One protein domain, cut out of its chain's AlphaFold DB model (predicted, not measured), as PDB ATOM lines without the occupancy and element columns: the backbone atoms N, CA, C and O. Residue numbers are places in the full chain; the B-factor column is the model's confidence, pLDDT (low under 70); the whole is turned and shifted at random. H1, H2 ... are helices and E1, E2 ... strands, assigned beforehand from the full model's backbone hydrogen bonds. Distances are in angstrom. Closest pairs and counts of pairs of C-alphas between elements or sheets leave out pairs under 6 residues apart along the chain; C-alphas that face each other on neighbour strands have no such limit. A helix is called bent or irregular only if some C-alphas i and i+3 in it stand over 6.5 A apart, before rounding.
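Overview. This is residues 2 to 86 of the 440 residues of the protein "UBP14" of Hepatospora eriocheir (UniProt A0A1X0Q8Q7). A small twisted sheet of four antiparallel strands forms a slab with one helix on each face: H1 over the E2 and E1 end, H2 over the E4 end. The printed part has 85 residues, with E1, E2, H1, E3, E4 and H2 along the chain; the sheet order is E2, E1, E3, E4, and the class is mixed, helices and strands. Residues 2 to 22 hold no named element. The whole is compact, with a radius of gyration of the C-alphas of 12.2 A and spans of 38 by 29 by 21 A.

Along the chain. The longest strand, E3, covers residues 48 to 55, 20.4 A, and E4 residues 58 to 63, 16.1 A. E1 is residues 23 to 26, its C-alpha 23 at (179.190, 179.282, 117.757), and E2 is residues 31 to 33. H1 is residues 34 to 44, 15.3 A; H2 is residues 71 to 81, 16.5 A, ending with C-alpha 81 at (193.777, 178.428, 116.028). H2 is irregular, but only just: C-alphas 78 and 81 are 6.6 A apart.

Arrangement. Inner strands E1 and E3 are antiparallel at 165 degrees, with N 25 and O 50 within hydrogen-bond range at 2.9 A. E1 and E2 form a hairpin, N 24 to O 32 2.8 A; E3 and E4 form another, N 60 to O 53 2.8 A. H1 runs along the strands at a height over the sheet of 9.0 A; the closest C-alphas of E1 and H1, Leu 23 and Lys 34, are 6.6 A apart. E2, H1 and E3 make a split strand-helix-strand unit, two strands running the same way with E1 between them, its crossover right-handed. H2 is on the opposite face, making three layers, helices on both faces of the sheet. It runs slantwise to E4, at 45 degrees on the local plane, and the closest C-alphas, Val 61 and Thr 71, are 5.6 A apart. H1 and H2 are apart. In H1 every O i to N i+4 pair is within hydrogen-bond range; in H2, 5 of 7.

Size, cuts and confidence. The C-alphas of Lys 42 and Val 86, the two farthest apart, are 38.6 A apart. The printed part has no cut, and no link between named elements is long. The mean pLDDT of the printed part is 81.9; residue 2, residues 66 to 69, residue 72, residue 76 and residues 78 to 86 are under 70.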
ATOM      1  N   ILE A   2     184.817 189.855 130.807       68.88
ATOM      2  CA  ILE A   2     184.543 188.436 130.546       68.88
ATOM      3  C   ILE A   2     185.890 187.712 130.466       68.88
ATOM      4  O   ILE A   2     186.780 188.171 129.751       68.88
ATOM      5  N   ASP A   3     186.055 186.616 131.204       72.38
ATOM      6  CA  ASP A   3     187.249 185.777 131.102       72.38
ATOM      7  C   ASP A   3     187.144 184.883 129.863       72.38
ATOM      8  O   ASP A   3     186.521 183.824 129.883       72.38
ATOM      9  N   LEU A   4     187.740 185.336 128.759       75.88
ATOM     10  CA  LEU A   4     187.679 184.621 127.487       75.88
ATOM     11  C   LEU A   4     188.446 183.294 127.504       75.88
ATOM     12  O   LEU A   4     188.208 182.460 126.638       75.88
ATOM     13  N   THR A   5     189.328 183.063 128.485       73.38
ATOM     14  CA  THR A   5     190.130 181.829 128.557       73.38
ATOM     15  C   THR A   5     189.300 180.573 128.810       73.38
ATOM     16  O   THR A   5     189.789 179.471 128.588       73.38
ATOM     17  N   GLN A   6     188.048 180.742 129.235       74.81
ATOM     18  CA  GLN A   6     187.117 179.657 129.537       74.81
ATOM     19  C   GLN A   6     186.302 179.218 128.314       74.81
ATOM     20  O   GLN A   6     185.553 178.248 128.397       74.81
ATOM     21  N   PHE A   7     186.439 179.922 127.187       82.31
ATOM     22  CA  PHE A   7     185.730 179.619 125.951       82.31
ATOM     23  C   PHE A   7     186.613 178.904 124.933       82.31
ATOM     24  O   PHE A   7     187.755 179.291 124.685       82.31
ATOM     25  N   GLU A   8     186.022 177.912 124.278       82.50
ATOM     26  CA  GLU A   8     186.646 177.107 123.229       82.50
ATOM     27  C   GLU A   8     186.270 177.617 121.833       82.50
ATOM     28  O   GLU A   8     185.255 178.292 121.670       82.50
ATOM     29  N   SER A   9     187.037 177.245 120.805       84.50
ATOM     30  CA  SER A   9     186.668 177.476 119.393       84.50
ATOM     31  C   SER A   9     185.828 176.338 118.793       84.50
ATOM     32  O   SER A   9     185.644 176.265 117.576       84.50
ATOM     33  N   GLU A  10     185.387 175.401 119.628       90.50
ATOM     34  CA  GLU A  10     184.622 174.212 119.273       90.50
ATOM     35  C   GLU A  10     183.493 174.015 120.286       90.50
ATOM     36  O   GLU A  10     183.622 174.357 121.463       90.50
ATOM     37  N   CYS A  11     182.373 173.451 119.844       94.62
ATOM     38  CA  CYS A  11     181.270 173.111 120.726       94.62
ATOM     39  C   CYS A  11     181.708 172.150 121.852       94.62
ATOM     40  O   CYS A  11     182.398 171.158 121.632       94.62
ATOM     41  N   ASN A  12     181.245 172.368 123.084       94.56
ATOM     42  CA  ASN A  12     181.556 171.463 124.196       94.56
ATOM     43  C   ASN A  12     180.826 170.100 124.129       94.56
ATOM     44  O   ASN A  12     181.214 169.185 124.855       94.56
ATOM     45  N   TYR A  13     179.807 169.950 123.268       95.25
ATOM     46  CA  TYR A  13     178.996 168.727 123.109       95.25
ATOM     47  C   TYR A  13     179.280 167.941 121.816       95.25
ATOM     48  O   TYR A  13     179.018 166.745 121.752       95.25
ATOM     49  N   CYS A  14     179.811 168.592 120.779       94.38
ATOM     50  CA  CYS A  14     180.166 167.960 119.505       94.38
ATOM     51  C   CYS A  14     181.465 168.552 118.952       94.38
ATOM     52  O   CYS A  14     182.090 169.386 119.595       94.38
ATOM     53  N   TYR A  15     181.883 168.117 117.767       92.56
ATOM     54  CA  TYR A  15     183.103 168.605 117.124       92.56
ATOM     55  C   TYR A  15     182.882 169.795 116.179       92.56
ATOM     56  O   TYR A  15     183.831 170.223 115.522       92.56
ATOM     57  N   ASN A  16     181.664 170.346 116.121       92.62
ATOM     58  CA  ASN A  16     181.379 171.510 115.285       92.62
ATOM     59  C   ASN A  16     182.142 172.718 115.828       92.62
ATOM     60  O   ASN A  16     182.084 173.028 117.023       92.62
ATOM     61  N   ASN A  17     182.867 173.380 114.943       90.38
ATOM     62  CA  ASN A  17     183.723 174.509 115.246       90.38
ATOM     63  C   ASN A  17     183.292 175.755 114.465       90.38
ATOM     64  O   ASN A  17     182.351 175.723 113.677       90.38
ATOM     65  N   ILE A  18     183.998 176.856 114.697       87.50
ATOM     66  CA  ILE A  18     183.699 178.165 114.108       87.50
ATOM     67  C   ILE A  18     183.717 178.196 112.570       87.50
ATOM     68  O   ILE A  18     183.101 179.073 111.971       87.50
ATOM     69  N   ASN A  19     184.414 177.251 111.932       86.19
ATOM     70  CA  ASN A  19     184.449 177.103 110.477       86.19
ATOM     71  C   ASN A  19     183.270 176.279 109.943       86.19
ATOM     72  O   ASN A  19     182.963 176.374 108.758       86.19
ATOM     73  N   ASP A  20     182.626 175.483 110.797       88.12
ATOM     74  CA  ASP A  20     181.514 174.614 110.407       88.12
ATOM     75  C   ASP A  20     180.180 175.369 110.516       88.12
ATOM     76  O   ASP A  20     179.316 175.255 109.647       88.12
ATOM     77  N   GLU A  21     180.000 176.154 111.584       92.50
ATOM     78  CA  GLU A  21     178.788 176.939 111.828       92.50
ATOM     79  C   GLU A  21     178.992 178.063 112.863       92.50
ATOM     80  O   GLU A  21     180.061 178.234 113.449       92.50
ATOM     81  N   THR A  22     177.926 178.827 113.127       94.88
ATOM     82  CA  THR A  22     177.888 179.820 114.205       94.88
ATOM     83  C   THR A  22     178.060 179.167 115.576       94.88
ATOM     84  O   THR A  22     177.268 178.304 115.967       94.88
ATOM     85  N   LEU A  23     179.025 179.658 116.354       96.12
ATOM     86  CA  LEU A  23     179.190 179.282 117.757       96.12
ATOM     87  C   LEU A  23     178.620 180.347 118.694       96.12
ATOM     88  O   LEU A  23     178.744 181.547 118.453       96.12
ATOM     89  N   PHE A  24     178.012 179.887 119.781       95.81
ATOM     90  CA  PHE A  24     177.356 180.674 120.818       95.81
ATOM     91  C   PHE A  24     178.131 180.523 122.125       95.81
ATOM     92  O   PHE A  24     178.449 179.400 122.522       95.81
ATOM     93  N   TYR A  25     178.405 181.646 122.786       93.94
ATOM     94  CA  TYR A  25     179.241 181.732 123.980       93.94
ATOM     95  C   TYR A  25     178.384 182.212 125.148       93.94
ATOM     96  O   TYR A  25     177.922 183.351 125.175       93.94
ATOM     97  N   CYS A  26     178.104 181.311 126.082       92.56
ATOM     98  CA  CYS A  26     177.132 181.494 127.156       92.56
ATOM     99  C   CYS A  26     177.737 182.172 128.394       92.56
ATOM    100  O   CYS A  26     178.924 182.024 128.678       92.56
ATOM    101  N   GLU A  27     176.911 182.845 129.198       91.06
ATOM    102  CA  GLU A  27     177.329 183.439 130.478       91.06
ATOM    103  C   GLU A  27     177.866 182.412 131.485       91.06
ATOM    104  O   GLU A  27     178.659 182.752 132.359       91.06
ATOM    105  N   CYS A  28     177.481 181.142 131.329       89.31
ATOM    106  CA  CYS A  28     177.986 180.021 132.114       89.31
ATOM    107  C   CYS A  28     179.201 179.332 131.471       89.31
ATOM    108  O   CYS A  28     179.389 178.138 131.685       89.31
ATOM    109  N   THR A  29     179.968 180.056 130.647       89.69
ATOM    110  CA  THR A  29     181.254 179.628 130.057       89.69
ATOM    111  C   THR A  29     181.156 178.527 129.000       89.69
ATOM    112  O   THR A  29     182.163 178.006 128.538       89.69
ATOM    113  N   LEU A  30     179.938 178.179 128.580       92.50
ATOM    114  CA  LEU A  30     179.699 177.182 127.542       92.50
ATOM    115  C   LEU A  30     179.917 177.758 126.141       92.50
ATOM    116  O   LEU A  30     179.272 178.740 125.775       92.50
ATOM    117  N   THR A  31     180.734 177.080 125.335       94.81
ATOM    118  CA  THR A  31     180.768 177.237 123.879       94.81
ATOM    119  C   THR A  31     179.893 176.159 123.240       94.81
ATOM    120  O   THR A  31     180.110 174.954 123.398       94.81
ATOM    121  N   THR A  32     178.896 176.563 122.458       96.62
ATOM    122  CA  THR A  32     177.950 175.630 121.830       96.62
ATOM    123  C   THR A  32     177.674 175.974 120.380       96.62
ATOM    124  O   THR A  32     177.594 177.145 120.029       96.62
ATOM    125  N   CYS A  33     177.459 174.959 119.546       96.12
ATOM    126  CA  CYS A  33     176.815 175.168 118.256       96.12
ATOM    127  C   CYS A  33     175.341 175.560 118.428       96.12
ATOM    128  O   CYS A  33     174.804 175.488 119.538       96.12
ATOM    129  N   LYS A  34     174.658 175.925 117.338       96.06
ATOM    130  CA  LYS A  34     173.271 176.401 117.413       96.06
ATOM    131  C   LYS A  34     172.334 175.400 118.097       96.06
ATOM    132  O   LYS A  34     171.618 175.765 119.026       96.06
ATOM    133  N   TYR A  35     172.371 174.137 117.669       95.56
ATOM    134  CA  TYR A  35     171.522 173.078 118.226       95.56
ATOM    135  C   TYR A  35     171.739 172.899 119.737       95.56
ATOM    136  O   TYR A  35     170.786 172.863 120.516       95.56
ATOM    137  N   HIS A  36     173.002 172.845 120.170       96.25
ATOM    138  CA  HIS A  36     173.332 172.659 121.582       96.25
ATOM    139  C   HIS A  36     173.064 173.909 122.430       96.25
ATOM    140  O   HIS A  36     172.747 173.770 123.610       96.25
ATOM    141  N   TYR A  37     173.127 175.111 121.848       96.44
ATOM    142  CA  TYR A  37     172.697 176.329 122.532       96.44
ATOM    143  C   TYR A  37     171.189 176.314 122.794       96.44
ATOM    144  O   TYR A  37     170.762 176.566 123.917       96.44
ATOM    145  N   GLU A  38     170.375 175.974 121.788       95.81
ATOM    146  CA  GLU A  38     168.915 175.886 121.937       95.81
ATOM    147  C   GLU A  38     168.521 174.861 123.010       95.81
ATOM    148  O   GLU A  38     167.665 175.136 123.858       95.81
ATOM    149  N   LEU A  39     169.198 173.708 123.024       94.56
ATOM    150  CA  LEU A  39     169.062 172.702 124.075       94.56
ATOM    151  C   LEU A  39     169.419 173.274 125.455       94.56
ATOM    152  O   LEU A  39     168.626 173.182 126.393       94.56
ATOM    153  N   HIS A  40     170.598 173.882 125.582       94.50
ATOM    154  CA  HIS A  40     171.088 174.433 126.842       94.50
ATOM    155  C   HIS A  40     170.180 175.547 127.384       94.50
ATOM    156  O   HIS A  40     169.796 175.514 128.554       94.50
ATOM    157  N   PHE A  41     169.765 176.484 126.528       94.75
ATOM    158  CA  PHE A  41     168.848 177.566 126.877       94.75
ATOM    159  C   PHE A  41     167.503 177.022 127.363       94.75
ATOM    160  O   PHE A  41     166.993 177.462 128.391       94.75
ATOM    161  N   LYS A  42     166.949 176.010 126.686       94.69
ATOM    162  CA  LYS A  42     165.696 175.367 127.107       94.69
ATOM    163  C   LYS A  42     165.799 174.729 128.497       94.69
ATOM    164  O   LYS A  42     164.825 174.759 129.244       94.69
ATOM    165  N   LEU A  43     166.943 174.131 128.828       91.25
ATOM    166  CA  LEU A  43     167.141 173.403 130.086       91.25
ATOM    167  C   LEU A  43     167.522 174.310 131.259       91.25
ATOM    168  O   LEU A  43     167.091 174.060 132.384       91.25
ATOM    169  N   LYS A  44     168.366 175.318 131.019       91.38
ATOM    170  CA  LYS A  44     168.998 176.119 132.080       91.38
ATOM    171  C   LYS A  44     168.626 177.605 132.030       91.38
ATOM    172  O   LYS A  44     168.802 178.294 133.028       91.38
ATOM    173  N   GLY A  45     168.093 178.101 130.912       92.56
ATOM    174  CA  GLY A  45     167.708 179.505 130.735       92.56
ATOM    175  C   GLY A  45     168.881 180.489 130.653       92.56
ATOM    176  O   GLY A  45     168.646 181.693 130.725       92.56
ATOM    177  N   CYS A  46     170.119 180.001 130.527       92.69
ATOM    178  CA  CYS A  46     171.321 180.833 130.526       92.69
ATOM    179  C   CYS A  46     171.429 181.675 129.252       92.69
ATOM    180  O   CYS A  46     171.186 181.187 128.148       92.69
ATOM    181  N   LEU A  47     171.823 182.935 129.403       92.38
ATOM    182  CA  LEU A  47     171.888 183.878 128.292       92.38
ATOM    183  C   LEU A  47     173.190 183.737 127.492       92.38
ATOM    184  O   LEU A  47     174.284 183.604 128.045       92.38
ATOM    185  N   CYS A  48     173.078 183.819 126.164       93.25
ATOM    186  CA  CYS A  48     174.233 183.959 125.281       93.25
ATOM    187  C   CYS A  48     174.843 185.357 125.415       93.25
ATOM    188  O   CYS A  48     174.138 186.355 125.259       93.25
ATOM    189  N   LEU A  49     176.153 185.417 125.655       91.19
ATOM    190  CA  LEU A  49     176.907 186.662 125.730       91.19
ATOM    191  C   LEU A  49     177.183 187.244 124.344       91.19
ATOM    192  O   LEU A  49     176.969 188.428 124.086       91.19
ATOM    193  N   PHE A  50     177.681 186.398 123.451       91.31
ATOM    194  CA  PHE A  50     177.998 186.744 122.075       91.31
ATOM    195  C   PHE A  50     177.993 185.482 121.215       91.31
ATOM    196  O   PHE A  50     178.136 184.364 121.709       91.31
ATOM    197  N   ASN A  51     177.834 185.658 119.911       93.56
ATOM    198  CA  ASN A  51     178.045 184.590 118.942       93.56
ATOM    199  C   ASN A  51     179.120 184.992 117.940       93.56
ATOM    200  O   ASN A  51     179.399 186.181 117.762       93.56
ATOM    201  N   VAL A  52     179.738 183.992 117.322       91.75
ATOM    202  CA  VAL A  52     180.779 184.208 116.324       91.75
ATOM    203  C   VAL A  52     180.468 183.402 115.076       91.75
ATOM    204  O   VAL A  52     180.183 182.204 115.152       91.75
ATOM    205  N   THR A  53     180.513 184.080 113.933       90.88
ATOM    206  CA  THR A  53     180.374 183.495 112.597       90.88
ATOM    207  C   THR A  53     181.691 183.615 111.841       90.88
ATOM    208  O   THR A  53     182.449 184.557 112.059       90.88
ATOM    209  N   ASN A  54     181.969 182.664 110.953       86.81
ATOM    210  CA  ASN A  54     183.058 182.768 109.990       86.81
ATOM    211  C   ASN A  54     182.471 182.952 108.585       86.81
ATOM    212  O   ASN A  54     181.802 182.058 108.067       86.81
ATOM    213  N   GLU A  55     182.725 184.105 107.970       84.06
ATOM    214  CA  GLU A  55     182.368 184.380 106.579       84.06
ATOM    215  C   GLU A  55     183.641 184.618 105.757       84.06
ATOM    216  O   GLU A  55     184.320 185.632 105.910       84.06
ATOM    217  N   ASN A  56     183.969 183.691 104.849       79.19
ATOM    218  CA  ASN A  56     185.156 183.773 103.984       79.19
ATOM    219  C   ASN A  56     186.479 183.985 104.756       79.19
ATOM    220  O   ASN A  56     187.281 184.839 104.375       79.19
ATOM    221  N   ASN A  57     186.700 183.227 105.835       72.75
ATOM    222  CA  ASN A  57     187.849 183.345 106.748       72.75
ATOM    223  C   ASN A  57     187.911 184.666 107.533       72.75
ATOM    224  O   ASN A  57     188.944 184.982 108.117       72.75
ATOM    225  N   ASN A  58     186.815 185.425 107.581       77.81
ATOM    226  CA  ASN A  58     186.690 186.573 108.466       77.81
ATOM    227  C   ASN A  58     185.739 186.227 109.606       77.81
ATOM    228  O   ASN A  58     184.544 186.007 109.397       77.81
ATOM    229  N   LEU A  59     186.284 186.200 110.821       83.19
ATOM    230  CA  LEU A  59     185.489 186.023 112.025       83.19
ATOM    231  C   LEU A  59     184.714 187.308 112.331       83.19
ATOM    232  O   LEU A  59     185.288 188.394 112.412       83.19
ATOM    233  N   MET A  60     183.408 187.177 112.535       85.19
ATOM    234  CA  MET A  60     182.523 188.267 112.927       85.19
ATOM    235  C   MET A  60     181.939 187.969 114.302       85.19
ATOM    236  O   MET A  60     181.301 186.939 114.505       85.19
ATOM    237  N   VAL A  61     182.158 188.880 115.250       87.81
ATOM    238  CA  VAL A  61     181.655 188.761 116.623       87.81
ATOM    239  C   VAL A  61     180.398 189.607 116.760       87.81
ATOM    240  O   VAL A  61     180.414 190.806 116.493       87.81
ATOM    241  N   ASN A  62     179.309 188.988 117.200       89.25
ATOM    242  CA  ASN A  62     178.049 189.660 117.472       89.25
ATOM    243  C   ASN A  62     177.782 189.655 118.982       89.25
ATOM    244  O   ASN A  62     177.423 188.621 119.553       89.25
ATOM    245  N   ASN A  63     177.991 190.806 119.625       86.19
ATOM    246  CA  ASN A  63     177.777 191.011 121.058       86.19
ATOM    247  C   ASN A  63     176.278 191.157 121.360       86.19
ATOM    248  O   ASN A  63     175.603 191.994 120.766       86.19
ATOM    249  N   LEU A  64     175.757 190.339 122.278       85.94
ATOM    250  CA  LEU A  64     174.323 190.261 122.567       85.94
ATOM    251  C   LEU A  64     173.915 190.948 123.879       85.94
ATOM    252  O   LEU A  64     172.718 191.100 124.118       85.94
ATOM    253  N   VAL A  65     174.867 191.358 124.730       78.69
ATOM    254  CA  VAL A  65     174.560 191.861 126.091       78.69
ATOM    255  C   VAL A  65     175.290 193.136 126.509       78.69
ATOM    256  O   VAL A  65     174.902 193.720 127.518       78.69
ATOM    257  N   SER A  66     176.322 193.596 125.791       65.94
ATOM    258  CA  SER A  66     177.048 194.828 126.158       65.94
ATOM    259  C   SER A  66     177.323 195.749 124.967       65.94
ATOM    260  O   SER A  66     177.493 195.287 123.845       65.94
ATOM    261  N   GLU A  67     177.371 197.062 125.225       58.12
ATOM    262  CA  GLU A  67     177.803 198.083 124.251       58.12
ATOM    263  C   GLU A  67     179.337 198.194 124.152       58.12
ATOM    264  O   GLU A  67     179.852 198.789 123.207       58.12
ATOM    265  N   ASP A  68     180.075 197.607 125.103       60.72
ATOM    266  CA  ASP A  68     181.537 197.569 125.078       60.72
ATOM    267  C   ASP A  68     182.026 196.623 123.969       60.72
ATOM    268  O   ASP A  68     181.644 195.451 123.902       60.72
ATOM    269  N   ASP A  69     182.901 197.130 123.097       64.00
ATOM    270  CA  ASP A  69     183.443 196.393 121.954       64.00
ATOM    271  C   ASP A  69     184.431 195.292 122.399       64.00
ATOM    272  O   ASP A  69     185.653 195.454 122.401       64.00
ATOM    273  N   LEU A  70     183.888 194.141 122.803       70.19
ATOM    274  CA  LEU A  70     184.628 192.907 123.106       70.19
ATOM    275  C   LEU A  70     185.196 192.228 121.849       70.19
ATOM    276  O   LEU A  70     185.985 191.289 121.975       70.19
ATOM    277  N   THR A  71     184.831 192.704 120.654       70.62
ATOM    278  CA  THR A  71     185.176 192.107 119.358       70.62
ATOM    279  C   THR A  71     186.669 191.844 119.240       70.62
ATOM    280  O   THR A  71     187.069 190.709 119.004       70.62
ATOM    281  N   ASN A  72     187.515 192.844 119.504       66.50
ATOM    282  CA  ASN A  72     188.965 192.682 119.375       66.50
ATOM    283  C   ASN A  72     189.542 191.628 120.337       66.50
ATOM    284  O   ASN A  72     190.437 190.881 119.956       66.50
ATOM    285  N   GLN A  73     189.030 191.526 121.567       70.44
ATOM    286  CA  GLN A  73     189.515 190.541 122.543       70.44
ATOM    287  C   GLN A  73     189.096 189.118 122.154       70.44
ATOM    288  O   GLN A  73     189.902 188.191 122.236       70.44
ATOM    289  N   VAL A  74     187.855 188.960 121.684       74.62
ATOM    290  CA  VAL A  74     187.318 187.685 121.189       74.62
ATOM    291  C   VAL A  74     188.064 187.235 119.936       74.62
ATOM    292  O   VAL A  74     188.484 186.085 119.872       74.62
ATOM    293  N   LEU A  75     188.304 188.137 118.980       71.31
ATOM    294  CA  LEU A  75     189.071 187.836 117.770       71.31
ATOM    295  C   LEU A  75     190.500 187.399 118.100       71.31
ATOM    296  O   LEU A  75     190.955 186.386 117.585       71.31
ATOM    297  N   VAL A  76     191.190 188.098 119.007       67.88
ATOM    298  CA  VAL A  76     192.534 187.697 119.463       67.88
ATOM    299  C   VAL A  76     192.518 186.330 120.151       67.88
ATOM    300  O   VAL A  76     193.455 185.550 119.983       67.88
ATOM    301  N   HIS A  77     191.478 186.016 120.928       73.12
ATOM    302  CA  HIS A  77     191.359 184.718 121.592       73.12
ATOM    303  C   HIS A  77     191.054 183.578 120.612       73.12
ATOM    304  O   HIS A  77     191.714 182.545 120.672       73.12
ATOM    305  N   LEU A  78     190.099 183.762 119.700       68.81
ATOM    306  CA  LEU A  78     189.636 182.718 118.777       68.81
ATOM    307  C   LEU A  78     190.563 182.503 117.588       68.81
ATOM    308  O   LEU A  78     190.706 181.373 117.126       68.81
ATOM    309  N   ASN A  79     191.268 183.547 117.152       60.28
ATOM    310  CA  ASN A  79     192.318 183.387 116.159       60.28
ATOM    311  C   ASN A  79     193.488 182.558 116.700       60.28
ATOM    312  O   ASN A  79     194.358 182.236 115.916       60.28
ATOM    313  N   LYS A  80     193.549 182.129 117.978       52.75
ATOM    314  CA  LYS A  80     194.657 181.268 118.466       52.75
ATOM    315  C   LYS A  80     194.816 179.957 117.692       52.75
ATOM    316  O   LYS A  80     195.877 179.349 117.779       52.75
ATOM    317  N   ASN A  81     193.798 179.584 116.918       43.09
ATOM    318  CA  ASN A  81     193.777 178.428 116.028       43.09
ATOM    319  C   ASN A  81     193.949 178.788 114.536       43.09
ATOM    320  O   ASN A  81     193.855 177.906 113.688       43.09
ATOM    321  N   ASP A  82     194.191 180.061 114.216       39.44
ATOM    322  CA  ASP A  82     194.674 180.528 112.918       39.44
ATOM    323  C   ASP A  82     196.176 180.217 112.815       39.44
ATOM    324  O   ASP A  82     196.935 180.405 113.771       39.44
ATOM    325  N   ASP A  83     196.619 179.774 111.639       41.72
ATOM    326  CA  ASP A  83     198.007 179.389 111.331       41.72
ATOM    327  C   ASP A  83     199.015 180.551 111.496       41.72
ATOM    328  O   ASP A  83     200.218 180.385 111.287       41.72
ATOM    329  N   THR A  84     198.529 181.731 111.885       40.28
ATOM    330  CA  THR A  84     199.277 182.961 112.138       40.28
ATOM    331  C   THR A  84     199.493 183.272 113.623       40.28
ATOM    332  O   THR A  84     200.253 184.197 113.934       40.28
ATOM    333  N   ILE A  85     198.879 182.536 114.565       41.31
ATOM    334  CA  ILE A  85     199.016 182.871 115.985       41.31
ATOM    335  C   ILE A  85     200.303 182.364 116.620       41.31
ATOM    336  O   ILE A  85     200.511 181.199 116.955       41.31
ATOM    337  N   VAL A  86     201.146 183.358 116.873       52.12
ATOM    338  CA  VAL A  86     202.320 183.296 117.719       52.12
ATOM    339  C   VAL A  86     201.865 183.048 119.153       52.12
ATOM    340  O   VAL A  86     201.174 183.865 119.763       52.12
TER     341      VAL A  86